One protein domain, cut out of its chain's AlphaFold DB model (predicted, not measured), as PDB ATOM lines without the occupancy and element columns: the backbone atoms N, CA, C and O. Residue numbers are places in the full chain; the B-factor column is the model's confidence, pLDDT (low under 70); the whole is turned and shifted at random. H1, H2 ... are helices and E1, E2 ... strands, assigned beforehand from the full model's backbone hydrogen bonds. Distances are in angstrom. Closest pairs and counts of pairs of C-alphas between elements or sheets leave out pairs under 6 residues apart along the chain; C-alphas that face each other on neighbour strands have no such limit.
ATOM      1  N   THR A  26     120.912 162.362 138.144       96.62
ATOM      2  CA  THR A  26     121.911 161.733 137.277       96.62
ATOM      3  C   THR A  26     121.985 160.225 137.494       96.62
ATOM      4  O   THR A  26     121.589 159.705 138.543       96.62
ATOM      5  N   ARG A  27     122.512 159.522 136.494       96.69
ATOM      6  CA  ARG A  27     122.993 158.135 136.607       96.69
ATOM      7  C   ARG A  27     124.482 158.026 136.283       96.69
ATOM      8  O   ARG A  27     125.038 156.934 136.345       96.69
ATOM      9  N   GLU A  28     125.114 159.148 135.951       97.50
ATOM     10  CA  GLU A  28     126.500 159.196 135.524       97.50
ATOM     11  C   GLU A  28     127.421 159.127 136.736       97.50
ATOM     12  O   GLU A  28     127.421 159.997 137.609       97.50
ATOM     13  N   LEU A  29     128.244 158.082 136.777       97.69
ATOM     14  CA  LEU A  29     129.117 157.803 137.918       97.69
ATOM     15  C   LEU A  29     130.127 158.932 138.139       97.69
ATOM     16  O   LEU A  29     130.412 159.291 139.278       97.69
ATOM     17  N   ALA A  30     130.615 159.537 137.051       97.62
ATOM     18  CA  ALA A  30     131.546 160.660 137.100       97.62
ATOM     19  C   ALA A  30     130.926 161.908 137.753       97.62
ATOM     20  O   ALA A  30     131.607 162.611 138.502       97.62
ATOM     21  N   VAL A  31     129.630 162.162 137.528       98.00
ATOM     22  CA  VAL A  31     128.901 163.266 138.176       98.00
ATOM     23  C   VAL A  31     128.814 163.009 139.683       98.00
ATOM     24  O   VAL A  31     129.149 163.887 140.478       98.00
ATOM     25  N   ILE A  32     128.433 161.789 140.077       98.25
ATOM     26  CA  ILE A  32     128.303 161.382 141.487       98.25
ATOM     27  C   ILE A  32     129.657 161.470 142.201       98.25
ATOM     28  O   ILE A  32     129.753 162.050 143.283       98.25
ATOM     29  N   GLN A  33     130.715 160.940 141.582       97.44
ATOM     30  CA  GLN A  33     132.058 160.927 142.155       97.44
ATOM     31  C   GLN A  33     132.607 162.343 142.341       97.44
ATOM     32  O   GLN A  33     133.130 162.655 143.412       97.44
ATOM     33  N   ARG A  34     132.446 163.221 141.341       97.38
ATOM     34  CA  ARG A  34     132.831 164.634 141.458       97.38
ATOM     35  C   ARG A  34     132.073 165.309 142.600       97.38
ATOM     36  O   ARG A  34     132.686 165.960 143.444       97.38
ATOM     37  N   TRP A  35     130.748 165.156 142.627       97.75
ATOM     38  CA  TRP A  35     129.896 165.786 143.633       97.75
ATOM     39  C   TRP A  35     130.286 165.360 145.055       97.75
ATOM     40  O   TRP A  35     130.414 166.211 145.939       97.75
ATOM     41  N   ALA A  36     130.540 164.067 145.268       97.56
ATOM     42  CA  ALA A  36     130.984 163.534 146.551       97.56
ATOM     43  C   ALA A  36     132.382 164.052 146.936       97.56
ATOM     44  O   ALA A  36     132.571 164.536 148.053       97.56
ATOM     45  N   ALA A  37     133.340 164.033 146.003       96.38
ATOM     46  CA  ALA A  37     134.719 164.459 146.246       96.38
ATOM     47  C   ALA A  37     134.830 165.935 146.665       96.38
ATOM     48  O   ALA A  37     135.549 166.247 147.612       96.38
ATOM     49  N   GLU A  38     134.069 166.839 146.036       96.00
ATOM     50  CA  GLU A  38     134.036 168.265 146.412       96.00
ATOM     51  C   GLU A  38     133.550 168.502 147.854       96.00
ATOM     52  O   GLU A  38     133.793 169.563 148.428       96.00
ATOM     53  N   ARG A  39     132.871 167.515 148.445       95.62
ATOM     54  CA  ARG A  39     132.348 167.537 149.820       95.62
ATOM     55  C   ARG A  39     133.159 166.660 150.772       95.62
ATOM     56  O   ARG A  39     132.795 166.534 151.937       95.62
ATOM     57  N   GLY A  40     134.229 166.031 150.282       95.31
ATOM     58  CA  GLY A  40     135.010 165.042 151.022       95.31
ATOM     59  C   GLY A  40     134.224 163.778 151.380       95.31
ATOM     60  O   GLY A  40     134.632 163.061 152.287       95.31
ATOM     61  N   ALA A  41     133.095 163.525 150.712       95.88
ATOM     62  CA  ALA A  41     132.223 162.411 151.033       95.88
ATOM     63  C   ALA A  41     132.775 161.095 150.474       95.88
ATOM     64  O   ALA A  41     133.266 161.048 149.343       95.88
ATOM     65  N   VAL A  42     132.667 160.024 151.257       95.69
ATOM     66  CA  VAL A  42     133.175 158.694 150.900       95.69
ATOM     67  C   VAL A  42     132.043 157.663 150.860       95.69
ATOM     68  O   VAL A  42     131.090 157.773 151.629       95.69
ATOM     69  N   PRO A  43     132.102 156.667 149.961       97.44
ATOM     70  CA  PRO A  43     131.064 155.651 149.846       97.44
ATOM     71  C   PRO A  43     130.959 154.799 151.114       97.44
ATOM     72  O   PRO A  43     131.955 154.339 151.673       97.44
ATOM     73  N   ALA A  44     129.722 154.578 151.551       96.25
ATOM     74  CA  ALA A  44     129.408 153.807 152.742       96.25
ATOM     75  C   ALA A  44     128.109 153.001 152.574       96.25
ATOM     76  O   ALA A  44     127.326 153.215 151.644       96.25
ATOM     77  N   THR A  45     127.879 152.077 153.501       95.62
ATOM     78  CA  THR A  45     126.649 151.287 153.634       95.62
ATOM     79  C   THR A  45     126.198 151.228 155.090       95.62
ATOM     80  O   THR A  45     126.968 151.536 156.000       95.62
ATOM     81  N   VAL A  46     124.961 150.793 155.316       93.25
ATOM     82  CA  VAL A  46     124.466 150.419 156.647       93.25
ATOM     83  C   VAL A  46     124.649 148.905 156.830       93.25
ATOM     84  O   VAL A  46     124.064 148.145 156.049       93.25
ATOM     85  N   PRO A  47     125.430 148.446 157.826       90.69
ATOM     86  CA  PRO A  47     125.596 147.028 158.130       90.69
ATOM     87  C   PRO A  47     124.262 146.338 158.415       90.69
ATOM     88  O   PRO A  47     123.374 146.918 159.042       90.69
ATOM     89  N   GLY A  48     124.127 145.087 157.984       90.50
ATOM     90  CA  GLY A  48     122.924 144.278 158.190       90.50
ATOM     91  C   GLY A  48     121.789 144.573 157.205       90.50
ATOM     92  O   GLY A  48     120.711 143.995 157.331       90.50
ATOM     93  N   THR A  49     122.003 145.468 156.234       90.38
ATOM     94  CA  THR A  49     121.038 145.729 155.151       90.38
ATOM     95  C   THR A  49     121.366 144.968 153.870       90.38
ATOM     96  O   THR A  49     120.640 145.083 152.887       90.38
ATOM     97  N   GLU A  50     122.454 144.203 153.851       90.75
ATOM     98  CA  GLU A  50     122.973 143.551 152.658       90.75
ATOM     99  C   GLU A  50     121.974 142.558 152.055       90.75
ATOM    100  O   GLU A  50     121.283 141.813 152.750       90.75
ATOM    101  N   HIS A  51     121.933 142.513 150.726       85.50
ATOM    102  CA  HIS A  51     121.104 141.577 149.980       85.50
ATOM    103  C   HIS A  51     121.918 140.968 148.843       85.50
ATOM    104  O   HIS A  51     122.550 141.690 148.073       85.50
ATOM    105  N   GLU A  52     121.928 139.635 148.750       87.12
ATOM    106  CA  GLU A  52     122.678 138.894 147.723       87.12
ATOM    107  C   GLU A  52     124.168 139.292 147.651       87.12
ATOM    108  O   GLU A  52     124.733 139.471 146.572       87.12
ATOM    109  N   GLY A  53     124.803 139.495 148.811       84.19
ATOM    110  CA  GLY A  53     126.216 139.888 148.896       84.19
ATOM    111  C   GLY A  53     126.508 141.319 148.428       84.19
ATOM    112  O   GLY A  53     127.647 141.622 148.081       84.19
ATOM    113  N   ARG A  54     125.496 142.195 148.381       88.06
ATOM    114  CA  ARG A  54     125.622 143.604 147.975       88.06
ATOM    115  C   ARG A  54     125.096 144.551 149.058       88.06
ATOM    116  O   ARG A  54     124.157 144.176 149.761       88.06
ATOM    117  N   PRO A  55     125.622 145.787 149.157       90.75
ATOM    118  CA  PRO A  55     125.054 146.842 149.994       90.75
ATOM    119  C   PRO A  55     123.539 147.021 149.795       90.75
ATOM    120  O   PRO A  55     123.067 147.220 148.672       90.75
ATOM    121  N   GLY A  56     122.760 146.991 150.879       89.00
ATOM    122  CA  GLY A  56     121.322 147.282 150.815       89.00
ATOM    123  C   GLY A  56     121.032 148.770 150.726       89.00
ATOM    124  O   GLY A  56     120.268 149.224 149.864       89.00
ATOM    125  N   VAL A  57     121.676 149.535 151.602       93.38
ATOM    126  CA  VAL A  57     121.604 150.995 151.643       93.38
ATOM    127  C   VAL A  57     122.877 151.577 151.041       93.38
ATOM    128  O   VAL A  57     123.972 151.321 151.528       93.38
ATOM    129  N   LEU A  58     122.726 152.386 149.993       96.06
ATOM    130  CA  LEU A  58     123.827 153.155 149.418       96.06
ATOM    131  C   LEU A  58     123.878 154.530 150.073       96.06
ATOM    132  O   LEU A  58     122.980 155.347 149.863       96.06
ATOM    133  N   ALA A  59     124.934 154.769 150.845       95.31
ATOM    134  CA  ALA A  59     125.165 156.017 151.550       95.31
ATOM    135  C   ALA A  59     126.491 156.665 151.124       95.31
ATOM    136  O   ALA A  59     127.344 156.045 150.484       95.31
ATOM    137  N   LEU A  60     126.642 157.935 151.484       96.00
ATOM    138  CA  LEU A  60     127.879 158.701 151.433       96.00
ATOM    139  C   LEU A  60     128.123 159.253 152.840       96.00
ATOM    140  O   LEU A  60     127.258 159.944 153.377       96.00
ATOM    141  N   ASP A  61     129.269 158.927 153.430       94.50
ATOM    142  CA  ASP A  61     129.704 159.447 154.727       94.50
ATOM    143  C   ASP A  61     130.431 160.780 154.523       94.50
ATOM    144  O   ASP A  61     131.324 160.878 153.679       94.50
ATOM    145  N   PHE A  62     130.039 161.813 155.271       92.69
ATOM    146  CA  PHE A  62     130.563 163.171 155.119       92.69
ATOM    147  C   PHE A  62     131.480 163.534 156.293       92.69
ATOM    148  O   PHE A  62     131.137 163.304 157.457       92.69
ATOM    149  N   PRO A  63     132.621 164.197 156.037       88.00
ATOM    150  CA  PRO A  63     133.519 164.623 157.099       88.00
ATOM    151  C   PRO A  63     132.799 165.583 158.056       88.00
ATOM    152  O   PRO A  63     132.077 166.488 157.642       88.00
ATOM    153  N   GLY A  64     132.984 165.374 159.362       81.62
ATOM    154  CA  GLY A  64     132.335 166.173 160.412       81.62
ATOM    155  C   GLY A  64     130.869 165.815 160.689       81.62
ATOM    156  O   GLY A  64     130.344 166.221 161.723       81.62
ATOM    157  N   PHE A  65     130.240 164.995 159.845       70.94
ATOM    158  CA  PHE A  65     128.896 164.455 160.033       70.94
ATOM    159  C   PHE A  65     128.980 162.932 160.112       70.94
ATOM    160  O   PHE A  65     128.564 162.232 159.199       70.94
ATOM    161  N   LYS A  66     129.538 162.412 161.213       59.66
ATOM    162  CA  LYS A  66     129.562 160.961 161.436       59.66
ATOM    163  C   LYS A  66     128.156 160.472 161.746       59.66
ATOM    164  O   LYS A  66     127.727 160.477 162.902       59.66
ATOM    165  N   GLU A  67     127.450 160.049 160.711       68.25
ATOM    166  CA  GLU A  67     126.235 159.272 160.877       68.25
ATOM    167  C   GLU A  67     126.630 157.939 161.534       68.25
ATOM    168  O   GLU A  67     127.481 157.193 161.043       68.25
ATOM    169  N   LYS A  68     126.117 157.687 162.746       74.75
ATOM    170  CA  LYS A  68     126.516 156.505 163.518       74.75
ATOM    171  C   LYS A  68     126.074 155.248 162.775       74.75
ATOM    172  O   LYS A  68     124.913 155.133 162.403       74.75
ATOM    173  N   GLY A  69     126.984 154.286 162.647       83.56
ATOM    174  CA  GLY A  69     126.673 152.977 162.077       83.56
ATOM    175  C   GLY A  69     126.852 152.875 160.565       83.56
ATOM    176  O   GLY A  69     126.448 151.866 160.005       83.56
ATOM    177  N   LEU A  70     127.469 153.858 159.904       92.50
ATOM    178  CA  LEU A  70     127.937 153.675 158.531       92.50
ATOM    179  C   LEU A  70     129.232 152.854 158.498       92.50
ATOM    180  O   LEU A  70     130.159 153.092 159.275       92.50
ATOM    181  N   GLN A  71     129.294 151.901 157.573       93.44
ATOM    182  CA  GLN A  71     130.489 151.132 157.252       93.44
ATOM    183  C   GLN A  71     131.048 151.601 155.902       93.44
ATOM    184  O   GLN A  71     130.312 151.571 154.912       93.44
ATOM    185  N   PRO A  72     132.328 152.011 155.832       94.62
ATOM    186  CA  PRO A  72     132.971 152.358 154.570       94.62
ATOM    187  C   PRO A  72     132.976 151.175 153.598       94.62
ATOM    188  O   PRO A  72     133.235 150.040 154.002       94.62
ATOM    189  N   ILE A  73     132.728 151.455 152.321       96.19
ATOM    190  CA  ILE A  73     132.846 150.487 151.222       96.19
ATOM    191  C   ILE A  73     133.657 151.098 150.082       96.19
ATOM    192  O   ILE A  73     133.981 152.284 150.103       96.19
ATOM    193  N   SER A  74     134.004 150.305 149.075       97.12
ATOM    194  CA  SER A  74     134.655 150.837 147.879       97.12
ATOM    195  C   SER A  74     133.661 151.567 146.964       97.12
ATOM    196  O   SER A  74     132.465 151.262 146.921       97.12
ATOM    197  N   TRP A  75     134.166 152.507 146.159       97.81
ATOM    198  CA  TRP A  75     133.384 153.083 145.058       97.81
ATOM    199  C   TRP A  75     132.918 152.011 144.068       97.81
ATOM    200  O   TRP A  75     131.819 152.115 143.534       97.81
ATOM    201  N   GLU A  76     133.721 150.968 143.852       97.12
ATOM    202  CA  GLU A  76     133.369 149.850 142.979       97.12
ATOM    203  C   GLU A  76     132.105 149.127 143.466       97.12
ATOM    204  O   GLU A  76     131.151 148.971 142.703       97.12
ATOM    205  N   GLU A  77     132.046 148.750 144.746       96.31
ATOM    206  CA  GLU A  77     130.876 148.090 145.342       96.31
ATOM    207  C   GLU A  77     129.635 148.984 145.324       96.31
ATOM    208  O   GLU A  77     128.527 148.527 145.000       96.31
ATOM    209  N   TRP A  78     129.824 150.270 145.630       97.94
ATOM    210  CA  TRP A  78     128.759 151.266 145.606       97.94
ATOM    211  C   TRP A  78     128.174 151.397 144.193       97.94
ATOM    212  O   TRP A  78     126.964 151.247 143.996       97.94
ATOM    213  N   PHE A  79     129.028 151.595 143.182       97.56
ATOM    214  CA  PHE A  79     128.604 151.780 141.794       97.56
ATOM    215  C   PHE A  79     128.024 150.515 141.176       97.56
ATOM    216  O   PHE A  79     127.023 150.599 140.464       97.56
ATOM    217  N   LYS A  80     128.591 149.343 141.473       96.38
ATOM    218  CA  LYS A  80     128.042 148.059 141.026       96.38
ATOM    219  C   LYS A  80     126.599 147.900 141.495       96.38
ATOM    220  O   LYS A  80     125.714 147.576 140.708       96.38
ATOM    221  N   THR A  81     126.341 148.185 142.767       96.00
ATOM    222  CA  THR A  81     124.993 148.111 143.340       96.00
ATOM    223  C   THR A  81     124.058 149.145 142.719       96.00
ATOM    224  O   THR A  81     122.931 148.808 142.352       96.00
ATOM    225  N   PHE A  82     124.532 150.382 142.558       96.81
ATOM    226  CA  PHE A  82     123.776 151.478 141.954       96.81
ATOM    227  C   PHE A  82     123.311 151.147 140.528       96.81
ATOM    228  O   PHE A  82     122.136 151.325 140.196       96.81
ATOM    229  N   GLN A  83     124.217 150.612 139.705       95.69
ATOM    230  CA  GLN A  83     123.948 150.251 138.314       95.69
ATOM    231  C   GLN A  83     123.023 149.041 138.196       95.69
ATOM    232  O   GLN A  83     122.032 149.115 137.475       95.69
ATOM    233  N   VAL A  84     123.303 147.950 138.923       94.81
ATOM    234  CA  VAL A  84     122.492 146.722 138.822       94.81
ATOM    235  C   VAL A  84     121.054 146.964 139.280       94.81
ATOM    236  O   VAL A  84     120.121 146.379 138.743       94.81
ATOM    237  N   ARG A  85     120.850 147.851 140.257       93.88
ATOM    238  CA  ARG A  85     119.510 148.228 140.727       93.88
ATOM    239  C   ARG A  85     118.855 149.318 139.876       93.88
ATOM    240  O   ARG A  85     117.758 149.757 140.217       93.88
ATOM    241  N   HIS A  86     119.509 149.767 138.803       94.19
ATOM    242  CA  HIS A  86     119.012 150.808 137.908       94.19
ATOM    243  C   HIS A  86     118.550 152.060 138.679       94.19
ATOM    244  O   HIS A  86     117.468 152.604 138.441       94.19
ATOM    245  N   LEU A  87     119.370 152.533 139.614       95.69
ATOM    246  CA  LEU A  87     119.016 153.660 140.475       95.69
ATOM    247  C   LEU A  87     119.308 155.007 139.802       95.69
ATOM    248  O   LEU A  87     119.939 155.095 138.744       95.69
ATOM    249  N   TRP A  88     118.795 156.057 140.430       97.12
ATOM    250  CA  TRP A  88     119.055 157.455 140.135       97.12
ATOM    251  C   TRP A  88     119.617 158.142 141.367       97.12
ATOM    252  O   TRP A  88     119.182 157.880 142.491       97.12
ATOM    253  N   PHE A  89     120.555 159.052 141.136       97.62
ATOM    254  CA  PHE A  89     121.113 159.926 142.153       97.62
ATOM    255  C   PHE A  89     120.453 161.298 142.034       97.62
ATOM    256  O   PHE A  89     120.705 162.044 141.086       97.62
ATOM    257  N   LEU A  90     119.567 161.604 142.979       96.19
ATOM    258  CA  LEU A  90     118.948 162.916 143.120       96.19
ATOM    259  C   LEU A  90     119.777 163.745 144.083       96.19
ATOM    260  O   LEU A  90     120.052 163.285 145.186       96.19
ATOM    261  N   TYR A  91     120.137 164.964 143.708       95.88
ATOM    262  CA  TYR A  91     121.004 165.796 144.534       95.88
ATOM    263  C   TYR A  91     120.741 167.279 144.339       95.88
ATOM    264  O   TYR A  91     120.045 167.698 143.417       95.88
ATOM    265  N   GLN A  92     121.300 168.084 145.234       95.38
ATOM    266  CA  GLN A  92     121.379 169.528 145.058       95.38
ATOM    267  C   GLN A  92     122.846 169.930 144.984       95.38
ATOM    268  O   GLN A  92     123.653 169.544 145.833       95.38
ATOM    269  N   GLU A  93     123.205 170.727 143.981       95.44
ATOM    270  CA  GLU A  93     124.559 171.277 143.910       95.44
ATOM    271  C   GLU A  93     124.765 172.292 145.046       95.44
ATOM    272  O   GLU A  93     125.728 172.220 145.813       95.44
ATOM    273  N   ARG A  94     123.819 173.222 145.195       94.56
ATOM    274  CA  ARG A  94     123.889 174.329 146.155       94.56
ATOM    275  C   ARG A  94     122.573 174.509 146.893       94.56
ATOM    276  O   ARG A  94     121.504 174.277 146.334       94.56
ATOM    277  N   LEU A  95     122.661 174.991 148.127       93.00
ATOM    278  CA  LEU A  95     121.536 175.541 148.878       93.00
ATOM    279  C   LEU A  95     121.054 176.852 148.236       93.00
ATOM    280  O   LEU A  95     121.733 177.431 147.388       93.00
ATOM    281  N   ARG A  96     119.894 177.362 148.671       91.25
ATOM    282  CA  ARG A  96     119.335 178.636 148.170       91.25
ATOM    283  C   ARG A  96     120.247 179.843 148.407       91.25
ATOM    284  O   ARG A  96     120.181 180.801 147.651       91.25
ATOM    285  N   ASP A  97     121.084 179.783 149.439       91.06
ATOM    286  CA  ASP A  97     122.066 180.816 149.783       91.06
ATOM    287  C   ASP A  97     123.402 180.673 149.021       91.06
ATOM    288  O   ASP A  97     124.326 181.451 149.236       91.06
ATOM    289  N   VAL A 107     117.291 156.687 144.457       94.25
ATOM    290  CA  VAL A 107     115.904 156.260 144.207       94.25
ATOM    291  C   VAL A 107     115.799 155.363 142.971       94.25
ATOM    292  O   VAL A 107     116.576 155.528 142.033       94.25
ATOM    293  N   PRO A 108     114.841 154.423 142.922       92.44
ATOM    294  CA  PRO A 108     114.481 153.737 141.682       92.44
ATOM    295  C   PRO A 108     113.970 154.700 140.598       92.44
ATOM    296  O   PRO A 108     113.419 155.757 140.911       92.44
ATOM    297  N   ALA A 109     114.085 154.302 139.326       86.62
ATOM    298  CA  ALA A 109     113.663 155.109 138.172       86.62
ATOM    299  C   ALA A 109     112.202 155.580 138.228       86.62
ATOM    300  O   ALA A 109     111.924 156.719 137.853       86.62
ATOM    301  N   GLN A 110     111.306 154.766 138.798       81.62
ATOM    302  CA  GLN A 110     109.888 155.106 138.943       81.62
ATOM    303  C   GLN A 110     109.662 156.468 139.621       81.62
ATOM    304  O   GLN A 110     108.798 157.211 139.190       81.62
ATOM    305  N   TYR A 111     110.495 156.875 140.589       79.38
ATOM    306  CA  TYR A 111     110.330 158.157 141.292       79.38
ATOM    307  C   TYR A 111     110.785 159.377 140.483       79.38
ATOM    308  O   TYR A 111     110.392 160.508 140.777       79.38
ATOM    309  N   VAL A 112     111.645 159.168 139.485       78.12
ATOM    310  CA  VAL A 112     112.090 160.223 138.567       78.12
ATOM    311  C   VAL A 112     111.070 160.393 137.436       78.12
ATOM    312  O   VAL A 112     110.837 161.515 136.986       78.12
ATOM    313  N   GLU A 113     110.404 159.303 137.046       66.19
ATOM    314  CA  GLU A 113     109.378 159.251 135.997       66.19
ATOM    315  C   GLU A 113     107.968 159.651 136.505       66.19
ATOM    316  O   GLU A 113     107.311 160.476 135.868       66.19
ATOM    317  N   GLU A 114     107.536 159.195 137.693       56.12
ATOM    318  CA  GLU A 114     106.267 159.570 138.375       56.12
ATOM    319  C   GLU A 114     106.211 161.035 138.826       56.12
ATOM    320  O   GLU A 114     105.190 161.540 139.296       56.12
ATOM    321  N   ALA A 115     107.310 161.772 138.700       51.34
ATOM    322  CA  ALA A 115     107.283 163.209 138.895       51.34
ATOM    323  C   ALA A 115     106.529 163.957 137.773       51.34
ATOM    324  O   ALA A 115     106.269 165.159 137.917       51.34
TER     325      ALA A 115
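Overview. This is residues 26 to 97 and 107 to 115 of the 121 residues of an uncharacterized protein of Chloroflexi bacterium (UniProt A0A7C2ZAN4). Two helices, H1 and H2, run opposite ways near each other, with a small two-stranded hairpin, E1 and E2, near Ala 36 of H1 and Trp 75 of H2, and with the longer strand E3, separate from the hairpin, running beside the helices near Phe 82 of H2 and Ile 32 of H1. The short helix H3 lies beyond E3, away from the hairpin, and two long loops, residues 46 to 58 and residues 62 to 74, leave and rejoin the hairpin side. The printed part has 81 residues with three named helices and three named strands, in the order H1, E1, E2, H2, E3, H3; the sheet has the order E1 - E2, antiparallel. The class is mixed, helices and strands, with under half of the residues, 36 of 81, in named elements. The whole is compact, with a radius of gyration of the C-alphas of 13.1 A and spans of 39 by 34 by 20 A.

Along the chain. The sheet is made of E1, residues 42 to 45, 10.2 A from first to last C-alpha, and E2, residues 59 to 61, 6.5 A. C-alpha 42, where E1 begins, is at (133.175, 158.694, 150.900). H1, residues 29 to 37, measures 12.0 A and begins with C-alpha 29 at (129.117, 157.803, 137.918). H2, residues 75 to 84, is the longest helix with 10 residues and measures 14.1 A. E3, residues 87 to 92, is the longest strand and measures 16.7 A. H3, residues 110 to 113, measures 5.1 A and ends with C-alpha 113 at (109.378, 159.251, 135.997).

Arrangement. E1 and E2 form a hairpin of antiparallel neighbours, with 130 degrees between their directions. The C-alphas of Pro 43 and Leu 60 face each other at 4.7 A. N 42 and O 61 are within hydrogen-bond range at 2.9 A, and so are N 59 and O 44 at 3.0 A. Residues 44 to 45 of E1 also pair with residues 71 to 72, antiparallel. The closest C-alphas of E1 and H2 are those of Pro 43 and Trp 75, 5.9 A apart. H1 comes nearest to E1 with Ala 36, whose C-alpha is 6.9 A from that of Val 42. The same C-alpha of Ala 36 is 7.5 A from that of Leu 60 in E2. H1 and H2 are close but not clearly touching: their closest C-alphas, those of Leu 29 and Phe 79, are 7.2 A apart. Their lines stand at a steep tilt of 41 degrees, and they run opposite ways. E3 pairs with no named strand, but its residues 87 to 88 pair with residues 107 to 108, antiparallel. The closest C-alphas of H1 and E3 are those of Ile 32 and Phe 89, 7.4 A apart. Those of H2 and E3 are Phe 82 and Trp 88, 7.8 A apart. H3 comes closest to E3 with the C-alphas of Val 112 and Trp 88, 7.7 A apart. E1 and E2 are each apart from E3, and H3 is apart from H1, H2, E1 and E2. In H1 and H2 every O i to N i+4 pair is within hydrogen-bond range, while H3 is too short for such a pair.

Size, cuts and confidence. The two C-alphas farthest apart, those of Glu 52 and Asp 97, are 42.0 A from each other. Residues 98 to 106 are cut out, and C-alphas 97 and 107 are 25.9 A apart across the cut, which lies in the link from E3 to H3. The links from E1 to E2 and from E2 to H2 are long, 13 residues each. The links from H1 to E1 and from H2 to E3 are tight. The mean pLDDT of the printed part is 91.0. Confidence is low, under 70, at residues 66 to 67 and residues 113 to 115.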